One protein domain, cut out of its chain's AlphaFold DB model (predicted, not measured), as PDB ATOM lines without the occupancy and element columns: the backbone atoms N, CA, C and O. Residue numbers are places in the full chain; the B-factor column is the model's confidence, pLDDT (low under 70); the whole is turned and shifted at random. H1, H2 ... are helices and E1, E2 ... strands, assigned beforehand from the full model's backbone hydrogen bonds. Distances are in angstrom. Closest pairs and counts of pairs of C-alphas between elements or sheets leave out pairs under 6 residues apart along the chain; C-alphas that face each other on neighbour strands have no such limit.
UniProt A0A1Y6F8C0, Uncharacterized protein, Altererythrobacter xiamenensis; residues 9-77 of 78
ATOM      1  N   LEU A   9      -7.844  -2.142 -21.399       95.56
ATOM      2  CA  LEU A   9      -8.361  -1.776 -20.078       95.56
ATOM      3  C   LEU A   9      -9.689  -2.506 -19.819       95.56
ATOM      4  O   LEU A   9     -10.684  -2.237 -20.489       95.56
ATOM      5  N   VAL A  10      -9.705  -3.411 -18.841       96.81
ATOM      6  CA  VAL A  10     -10.881  -4.236 -18.496       96.81
ATOM      7  C   VAL A  10     -11.498  -3.873 -17.148       96.81
ATOM      8  O   VAL A  10     -12.649  -4.212 -16.887       96.81
ATOM      9  N   GLY A  11     -10.762  -3.161 -16.298       96.50
ATOM     10  CA  GLY A  11     -11.239  -2.763 -14.980       96.50
ATOM     11  C   GLY A  11     -10.423  -1.620 -14.403       96.50
ATOM     12  O   GLY A  11      -9.259  -1.421 -14.750       96.50
ATOM     13  N   TRP A  12     -11.043  -0.849 -13.515       96.94
ATOM     14  CA  TRP A  12     -10.347   0.157 -12.727       96.94
ATOM     15  C   TRP A  12     -11.096   0.454 -11.427       96.94
ATOM     16  O   TRP A  12     -12.316   0.295 -11.336       96.94
ATOM     17  N   LYS A  13     -10.361   0.903 -10.410       96.81
ATOM     18  CA  LYS A  13     -10.901   1.335  -9.119       96.81
ATOM     19  C   LYS A  13     -10.140   2.557  -8.630       96.81
ATOM     20  O   LYS A  13      -8.918   2.595  -8.700       96.81
ATOM     21  N   ALA A  14     -10.860   3.535  -8.092       96.19
ATOM     22  CA  ALA A  14     -10.275   4.717  -7.473       96.19
ATOM     23  C   ALA A  14     -10.590   4.733  -5.973       96.19
ATOM     24  O   ALA A  14     -11.758   4.682  -5.588       96.19
ATOM     25  N   ASN A  15      -9.559   4.834  -5.135       97.12
ATOM     26  CA  ASN A  15      -9.707   4.993  -3.689       97.12
ATOM     27  C   ASN A  15      -9.175   6.375  -3.269       97.12
ATOM     28  O   ASN A  15      -7.994   6.659  -3.492       97.12
ATOM     29  N   PRO A  16     -10.008   7.256  -2.689       96.19
ATOM     30  CA  PRO A  16      -9.549   8.558  -2.218       96.19
ATOM     31  C   PRO A  16      -8.667   8.405  -0.970       96.19
ATOM     32  O   PRO A  16      -9.029   7.704  -0.030       96.19
ATOM     33  N   LEU A  17      -7.534   9.107  -0.948       95.19
ATOM     34  CA  LEU A  17      -6.562   9.143   0.150       95.19
ATOM     35  C   LEU A  17      -6.183  10.605   0.435       95.19
ATOM     36  O   LEU A  17      -5.176  11.124  -0.049       95.19
ATOM     37  N   GLY A  18      -7.038  11.315   1.174       95.00
ATOM     38  CA  GLY A  18      -6.849  12.745   1.441       95.00
ATOM     39  C   GLY A  18      -6.909  13.580   0.156       95.00
ATOM     40  O   GLY A  18      -7.958  13.640  -0.491       95.00
ATOM     41  N   ASN A  19      -5.798  14.228  -0.221       95.81
ATOM     42  CA  ASN A  19      -5.681  14.986  -1.478       95.81
ATOM     43  C   ASN A  19      -5.215  14.141  -2.682       95.81
ATOM     44  O   ASN A  19      -5.084  14.648  -3.796       95.81
ATOM     45  N   ARG A  20      -4.969  12.848  -2.466       97.62
ATOM     46  CA  ARG A  20      -4.529  11.906  -3.497       97.62
ATOM     47  C   ARG A  20      -5.616  10.879  -3.786       97.62
ATOM     48  O   ARG A  20      -6.587  10.740  -3.040       97.62
ATOM     49  N   ILE A  21      -5.454  10.168  -4.886       97.75
ATOM     50  CA  ILE A  21      -6.291   9.060  -5.325       97.75
ATOM     51  C   ILE A  21      -5.345   7.911  -5.670       97.75
ATOM     52  O   ILE A  21      -4.401   8.093  -6.439       97.75
ATOM     53  N   LEU A  22      -5.594   6.734  -5.098       97.69
ATOM     54  CA  LEU A  22      -4.998   5.487  -5.564       97.69
ATOM     55  C   LEU A  22      -5.880   4.944  -6.690       97.69
ATOM     56  O   LEU A  22      -6.998   4.488  -6.427       97.69
ATOM     57  N   LEU A  23      -5.401   5.046  -7.926       96.94
ATOM     58  CA  LEU A  23      -6.052   4.500  -9.111       96.94
ATOM     59  C   LEU A  23      -5.419   3.148  -9.441       96.94
ATOM     60  O   LEU A  23      -4.261   3.075  -9.840       96.94
ATOM     61  N   THR A  24      -6.192   2.085  -9.285       97.69
ATOM     62  CA  THR A  24      -5.826   0.736  -9.712       97.69
ATOM     63  C   THR A  24      -6.447   0.479 -11.077       97.69
ATOM     64  O   THR A  24      -7.653   0.665 -11.237       97.69
ATOM     65  N   MET A  25      -5.647   0.063 -12.051       96.69
ATOM     66  CA  MET A  25      -6.072  -0.276 -13.408       96.69
ATOM     67  C   MET A  25      -5.730  -1.729 -13.704       96.69
ATOM     68  O   MET A  25      -4.656  -2.206 -13.341       96.69
ATOM     69  N   GLN A  26      -6.639  -2.408 -14.390       97.50
ATOM     70  CA  GLN A  26      -6.491  -3.790 -14.814       97.50
ATOM     71  C   GLN A  26      -6.530  -3.851 -16.335       97.50
ATOM     72  O   GLN A  26      -7.500  -3.417 -16.962       97.50
ATOM     73  N   THR A  27      -5.475  -4.394 -16.925       96.62
ATOM     74  CA  THR A  27      -5.323  -4.534 -18.373       96.62
ATOM     75  C   THR A  27      -5.202  -5.999 -18.747       96.62
ATOM     76  O   THR A  27      -4.433  -6.727 -18.124       96.62
ATOM     77  N   MET A  28      -5.936  -6.415 -19.771       96.31
ATOM     78  CA  MET A  28      -5.821  -7.739 -20.362       96.31
ATOM     79  C   MET A  28      -4.842  -7.693 -21.532       96.31
ATOM     80  O   MET A  28      -5.041  -6.929 -22.480       96.31
ATOM     81  N   HIS A  29      -3.816  -8.530 -21.470       93.81
ATOM     82  CA  HIS A  29      -2.795  -8.689 -22.499       93.81
ATOM     83  C   HIS A  29      -2.931 -10.056 -23.157       93.81
ATOM     84  O   HIS A  29      -3.472 -10.989 -22.562       93.81
ATOM     85  N   ARG A  30      -2.461 -10.170 -24.396       89.56
ATOM     86  CA  ARG A  30      -2.317 -11.455 -25.080       89.56
ATOM     87  C   ARG A  30      -0.828 -11.757 -25.178       89.56
ATOM     88  O   ARG A  30      -0.101 -10.938 -25.734       89.56
ATOM     89  N   SER A  31      -0.398 -12.889 -24.631       84.94
ATOM     90  CA  SER A  31       0.975 -13.363 -24.789       84.94
ATOM     91  C   SER A  31       1.216 -13.880 -26.210       84.94
ATOM     92  O   SER A  31       0.268 -14.116 -26.969       84.94
ATOM     93  N   GLU A  32       2.484 -14.074 -26.567       82.00
ATOM     94  CA  GLU A  32       2.880 -14.670 -27.852       82.00
ATOM     95  C   GLU A  32       2.278 -16.072 -28.040       82.00
ATOM     96  O   GLU A  32       1.843 -16.417 -29.138       82.00
ATOM     97  N   ASP A  33       2.121 -16.818 -26.943       86.44
ATOM     98  CA  ASP A  33       1.510 -18.153 -26.913       86.44
ATOM     99  C   ASP A  33      -0.033 -18.122 -26.987       86.44
ATOM    100  O   ASP A  33      -0.701 -19.156 -26.941       86.44
ATOM    101  N   GLY A  34      -0.633 -16.933 -27.103       83.38
ATOM    102  CA  GLY A  34      -2.079 -16.738 -27.231       83.38
ATOM    103  C   GLY A  34      -2.855 -16.774 -25.913       83.38
ATOM    104  O   GLY A  34      -4.069 -16.523 -25.918       83.38
ATOM    105  N   GLU A  35      -2.182 -17.024 -24.790       90.88
ATOM    106  CA  GLU A  35      -2.776 -16.946 -23.459       90.88
ATOM    107  C   GLU A  35      -3.126 -15.499 -23.089       90.88
ATOM    108  O   GLU A  35      -2.535 -14.527 -23.568       90.88
ATOM    109  N   LYS A  36      -4.150 -15.348 -22.250       92.62
ATOM    110  CA  LYS A  36      -4.594 -14.044 -21.759       92.62
ATOM    111  C   LYS A  36      -4.010 -13.795 -20.378       92.62
ATOM    112  O   LYS A  36      -4.264 -14.569 -19.461       92.62
ATOM    113  N   GLU A  37      -3.302 -12.684 -20.223       94.44
ATOM    114  CA  GLU A  37      -2.675 -12.285 -18.965       94.44
ATOM    115  C   GLU A  37      -3.368 -11.036 -18.405       94.44
ATOM    116  O   GLU A  37      -3.435  -9.994 -19.064       94.44
ATOM    117  N   LEU A  38      -3.882 -11.123 -17.175       95.00
ATOM    118  CA  LEU A  38      -4.410  -9.965 -16.459       95.00
ATOM    119  C   LEU A  38      -3.274  -9.286 -15.694       95.00
ATOM    120  O   LEU A  38      -2.750  -9.840 -14.730       95.00
ATOM    121  N   ARG A  39      -2.944  -8.055 -16.080       95.06
ATOM    122  CA  ARG A  39      -1.976  -7.217 -15.370       95.06
ATOM    123  C   ARG A  39      -2.696  -6.144 -14.576       95.06
ATOM    124  O   ARG A  39      -3.597  -5.484 -15.093       95.06
ATOM    125  N   GLU A  40      -2.266  -5.941 -13.338       96.12
ATOM    126  CA  GLU A  40      -2.759  -4.875 -12.472       96.12
ATOM    127  C   GLU A  40      -1.651  -3.857 -12.204       96.12
ATOM    128  O   GLU A  40      -0.511  -4.212 -11.903       96.12
ATOM    129  N   ARG A  41      -1.989  -2.571 -12.303       95.44
ATOM    130  CA  ARG A  41      -1.090  -1.474 -11.949       95.44
ATOM    131  C   ARG A  41      -1.822  -0.472 -11.075       95.44
ATOM    132  O   ARG A  41      -2.901  -0.001 -11.424       95.44
ATOM    133  N   ALA A  42      -1.202  -0.113  -9.959       96.12
ATOM    134  CA  ALA A  42      -1.671   0.956  -9.096       96.12
ATOM    135  C   ALA A  42      -0.816   2.206  -9.307       96.12
ATOM    136  O   ALA A  42       0.413   2.142  -9.271       96.12
ATOM    137  N   ILE A  43      -1.472   3.343  -9.512       95.88
ATOM    138  CA  ILE A  43      -0.830   4.649  -9.609       95.88
ATOM    139  C   ILE A  43      -1.436   5.596  -8.580       95.88
ATOM    140  O   ILE A  43      -2.641   5.584  -8.321       95.88
ATOM    141  N   MET A  44      -0.590   6.424  -7.978       97.25
ATOM    142  CA  MET A  44      -1.035   7.487  -7.088       97.25
ATOM    143  C   MET A  44      -1.067   8.795  -7.864       97.25
ATOM    144  O   MET A  44      -0.058   9.207  -8.429       97.25
ATOM    145  N   VAL A  45      -2.222   9.446  -7.871       96.88
ATOM    146  CA  VAL A  45      -2.444  10.720  -8.561       96.88
ATOM    147  C   VAL A  45      -3.020  11.738  -7.594       96.88
ATOM    148  O   VAL A  45      -3.819  11.404  -6.718       96.88
ATOM    149  N   GLU A  46      -2.623  12.996  -7.729       98.00
ATOM    150  CA  GLU A  46      -3.279  14.085  -7.012       98.00
ATOM    151  C   GLU A  46      -4.661  14.384  -7.612       98.00
ATOM    152  O   GLU A  46      -4.921  14.138  -8.793       98.00
ATOM    153  N   LYS A  47      -5.580  14.931  -6.807       96.19
ATOM    154  CA  LYS A  47      -6.945  15.245  -7.273       96.19
ATOM    155  C   LYS A  47      -6.966  16.205  -8.466       96.19
ATOM    156  O   LYS A  47      -7.775  16.021  -9.370       96.19
ATOM    157  N   ASN A  48      -6.090  17.207  -8.485       96.62
ATOM    158  CA  ASN A  48      -5.940  18.140  -9.609       96.62
ATOM    159  C   ASN A  48      -5.463  17.424 -10.888       96.62
ATOM    160  O   ASN A  48      -6.048  17.630 -11.948       96.62
ATOM    161  N   GLN A  49      -4.473  16.534 -10.789       96.56
ATOM    162  CA  GLN A  49      -3.978  15.727 -11.908       96.56
ATOM    163  C   GLN A  49      -5.077  14.814 -12.457       96.56
ATOM    164  O   GLN A  49      -5.247  14.715 -13.669       96.56
ATOM    165  N   ALA A  50      -5.871  14.200 -11.576       94.88
ATOM    166  CA  ALA A  50      -7.002  13.372 -11.978       94.88
ATOM    167  C   ALA A  50      -8.081  14.175 -12.727       94.88
ATOM    168  O   ALA A  50      -8.656  13.670 -13.689       94.88
ATOM    169  N   VAL A  51      -8.341  15.425 -12.326       95.00
ATOM    170  CA  VAL A  51      -9.268  16.321 -13.045       95.00
ATOM    171  C   VAL A  51      -8.737  16.661 -14.435       95.00
ATOM    172  O   VAL A  51      -9.488  16.561 -15.401       95.00
ATOM    173  N   LEU A  52      -7.455  17.015 -14.551       96.31
ATOM    174  CA  LEU A  52      -6.835  17.310 -15.845       96.31
ATOM    175  C   LEU A  52      -6.879  16.095 -16.779       96.31
ATOM    176  O   LEU A  52      -7.290  16.227 -17.930       96.31
ATOM    177  N   LEU A  53      -6.538  14.910 -16.265       94.25
ATOM    178  CA  LEU A  53      -6.621  13.661 -17.020       94.25
ATOM    179  C   LEU A  53      -8.058  13.375 -17.479       94.25
ATOM    180  O   LEU A  53      -8.274  13.048 -18.641       94.25
ATOM    181  N   ALA A  54      -9.045  13.523 -16.594       93.44
ATOM    182  CA  ALA A  54     -10.445  13.302 -16.947       93.44
ATOM    183  C   ALA A  54     -10.922  14.271 -18.039       93.44
ATOM    184  O   ALA A  54     -11.579  13.837 -18.983       93.44
ATOM    185  N   ASN A  55     -10.573  15.556 -17.938       95.25
ATOM    186  CA  ASN A  55     -10.931  16.556 -18.943       95.25
ATOM    187  C   ASN A  55     -10.309  16.232 -20.304       95.25
ATOM    188  O   ASN A  55     -11.028  16.207 -21.297       95.25
ATOM    189  N   TYR A  56      -9.019  15.888 -20.333       96.38
ATOM    190  CA  TYR A  56      -8.344  15.469 -21.561       96.38
ATOM    191  C   TYR A  56      -9.033  14.263 -22.215       96.38
ATOM    192  O   TYR A  56      -9.278  14.257 -23.419       96.38
ATOM    193  N   LEU A  57      -9.405  13.251 -21.424       95.31
ATOM    194  CA  LEU A  57     -10.111  12.075 -21.939       95.31
ATOM    195  C   LEU A  57     -11.517  12.416 -22.465       95.31
ATOM    196  O   LEU A  57     -11.946  11.843 -23.467       95.31
ATOM    197  N   PHE A  58     -12.235  13.347 -21.830       95.69
ATOM    198  CA  PHE A  58     -13.524  13.827 -22.339       95.69
ATOM    199  C   PHE A  58     -13.375  14.568 -23.668       95.69
ATOM    200  O   PHE A  58     -14.095  14.254 -24.614       95.69
ATOM    201  N   GLU A  59     -12.411  15.483 -23.766       95.44
ATOM    202  CA  GLU A  59     -12.117  16.219 -25.000       95.44
ATOM    203  C   GLU A  59     -11.736  15.270 -26.142       95.44
ATOM    204  O   GLU A  59     -12.318  15.346 -27.224       95.44
ATOM    205  N   LEU A  60     -10.834  14.317 -25.882       96.56
ATOM    206  CA  LEU A  60     -10.366  13.349 -26.876       96.56
ATOM    207  C   LEU A  60     -11.493  12.458 -27.419       96.56
ATOM    208  O   LEU A  60     -11.466  12.053 -28.579       96.56
ATOM    209  N   THR A  61     -12.482  12.137 -26.584       95.75
ATOM    210  CA  THR A  61     -13.596  11.245 -26.948       95.75
ATOM    211  C   THR A  61     -14.845  11.989 -27.425       95.75
ATOM    212  O   THR A  61     -15.818  11.347 -27.828       95.75
ATOM    213  N   GLY A  62     -14.861  13.325 -27.352       94.81
ATOM    214  CA  GLY A  62     -16.061  14.140 -27.570       94.81
ATOM    215  C   GLY A  62     -17.186  13.862 -26.562       94.81
ATOM    216  O   GLY A  62     -18.342  14.208 -26.809       94.81
ATOM    217  N   GLN A  63     -16.875  13.199 -25.444       92.81
ATOM    218  CA  GLN A  63     -17.838  12.859 -24.403       92.81
ATOM    219  C   GLN A  63     -17.895  13.957 -23.342       92.81
ATOM    220  O   GLN A  63     -17.023  14.814 -23.236       92.81
ATOM    221  N   SER A  64     -18.926  13.913 -22.500       88.81
ATOM    222  CA  SER A  64     -19.039  14.798 -21.341       88.81
ATOM    223  C   SER A  64     -19.221  13.991 -20.064       88.81
ATOM    224  O   SER A  64     -19.601  12.817 -20.092       88.81
ATOM    225  N   LYS A  65     -18.952  14.624 -18.918       85.81
ATOM    226  CA  LYS A  65     -19.166  13.990 -17.618       85.81
ATOM    227  C   LYS A  65     -20.622  13.508 -17.507       85.81
ATOM    228  O   LYS A  65     -21.528  14.323 -17.697       85.81
ATOM    229  N   PRO A  66     -20.866  12.241 -17.118       81.38
ATOM    230  CA  PRO A  66     -22.219  11.735 -16.940       81.38
ATOM    231  C   PRO A  66     -23.008  12.626 -15.979       81.38
ATOM    232  O   PRO A  66     -22.572  12.897 -14.852       81.38
ATOM    233  N   ARG A  67     -24.186  13.082 -16.411       80.81
ATOM    234  CA  ARG A  67     -25.119  13.789 -15.533       80.81
ATOM    235  C   ARG A  67     -25.682  12.781 -14.537       80.81
ATOM    236  O   ARG A  67     -26.333  11.818 -14.932       80.81
ATOM    237  N   ARG A  68     -25.425  12.981 -13.240       72.50
ATOM    238  CA  ARG A  68     -26.107  12.201 -12.198       72.50
ATOM    239  C   ARG A  68     -27.595  12.516 -12.306       72.50
ATOM    240  O   ARG A  68     -27.970  13.666 -12.101       72.50
ATOM    241  N   ARG A  69     -28.415  11.518 -12.648       71.94
ATOM    242  CA  ARG A  69     -29.872  11.661 -12.581       71.94
ATOM    243  C   ARG A  69     -30.252  11.998 -11.145       71.94
ATOM    244  O   ARG A  69     -29.852  11.300 -10.212       71.94
ATOM    245  N   THR A  70     -30.966  13.097 -10.964       76.94
ATOM    246  CA  THR A  70     -31.463  13.510  -9.651       76.94
ATOM    247  C   THR A  70     -32.580  12.556  -9.225       76.94
ATOM    248  O   THR A  70     -33.313  12.056 -10.072       76.94
ATOM    249  N   VAL A  71     -32.770  12.324  -7.922       73.81
ATOM    250  CA  VAL A  71     -33.826  11.426  -7.399       73.81
ATOM    251  C   VAL A  71     -35.220  11.803  -7.927       73.81
ATOM    252  O   VAL A  71     -36.015  10.931  -8.261       73.81
ATOM    253  N   LEU A  72     -35.476  13.104  -8.105       73.56
ATOM    254  CA  LEU A  72     -36.693  13.623  -8.736       73.56
ATOM    255  C   LEU A  72     -36.873  13.131 -10.186       73.56
ATOM    256  O   LEU A  72     -37.986  12.802 -10.573       73.56
ATOM    257  N   GLN A  73     -35.800  13.008 -10.970       73.38
ATOM    258  CA  GLN A  73     -35.850  12.486 -12.346       73.38
ATOM    259  C   GLN A  73     -36.080  10.969 -12.384       73.38
ATOM    260  O   GLN A  73     -36.653  10.460 -13.341       73.38
ATOM    261  N   THR A  74     -35.662  10.245 -11.342       69.50
ATOM    262  CA  THR A  74     -35.906   8.801 -11.208       69.50
ATOM    263  C   THR A  74     -37.366   8.490 -10.872       69.50
ATOM    264  O   THR A  74     -37.883   7.474 -11.323       69.50
ATOM    265  N   ILE A  75     -38.029   9.349 -10.088       75.88
ATOM    266  CA  ILE A  75     -39.412   9.132  -9.629       75.88
ATOM    267  C   ILE A  75     -40.433   9.703 -10.616       75.88
ATOM    268  O   ILE A  75     -41.447   9.067 -10.877       75.88
ATOM    269  N   PHE A  76     -40.178  10.892 -11.162       78.06
ATOM    270  CA  PHE A  76     -41.180  11.607 -11.956       78.06
ATOM    271  C   PHE A  76     -41.058  11.411 -13.461       78.06
ATOM    272  O   PHE A  76     -41.879  11.965 -14.177       78.06
ATOM    273  N   GLY A  77     -40.097  10.606 -13.926       65.19
ATOM    274  CA  GLY A  77     -39.967  10.246 -15.335       65.19
ATOM    275  C   GLY A  77     -39.750  11.461 -16.238       65.19
ATOM    276  O   GLY A  77     -40.690  12.134 -16.645       65.19
TER     277      GLY A  77
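Overview. This is residues 9 to 77 of the 78 residues of an uncharacterized protein of Altererythrobacter xiamenensis (UniProt A0A1Y6F8C0). A long, twisted ribbon of three strands, E1, E2 and E3, has helix H1 near one end, while a tail, residues 66 to 77 with short helix H2, sticks out. The printed part has 69 residues, ordered E1 E2 E3 H1 H2; the sheet, in the order E1 E2 E3, is an antiparallel meander, each strand beside the one before. The class is mixed; the whole is only just extended, close to loose, with radius of gyration of the C-alphas 16.8 A and spans 54 by 32 by 23 A.

Arrangement. Start at E1, residues 9 to 17: it forms a hairpin with E2, residues 20 to 30, N 13 and O 24 being 2.8 A apart. E2 forms another with E3, residues 36 to 46, N 25 and O 41 being 2.8 A apart. H1, residues 47 to 61, is on the sheet, height 12.7 A; its closest C-alphas to E2 are Lys 47 and Arg 20, 5.6 A. H2, residues 71 to 76, is apart from H1. In both helices every O i to N i+4 pair is within hydrogen-bond range.

Along the chain. Find C-alpha 9 at (-8.361, -1.776, -20.078), where E1 begins; E2 measures 31.9 A, E3 31.8 A, H1 21.2 A. H2 ends at C-alpha 76, (-41.180, 11.607, -11.956).

Size, cuts and confidence. The printed part has no cut; residues 74 and 77 are under pLDDT 70.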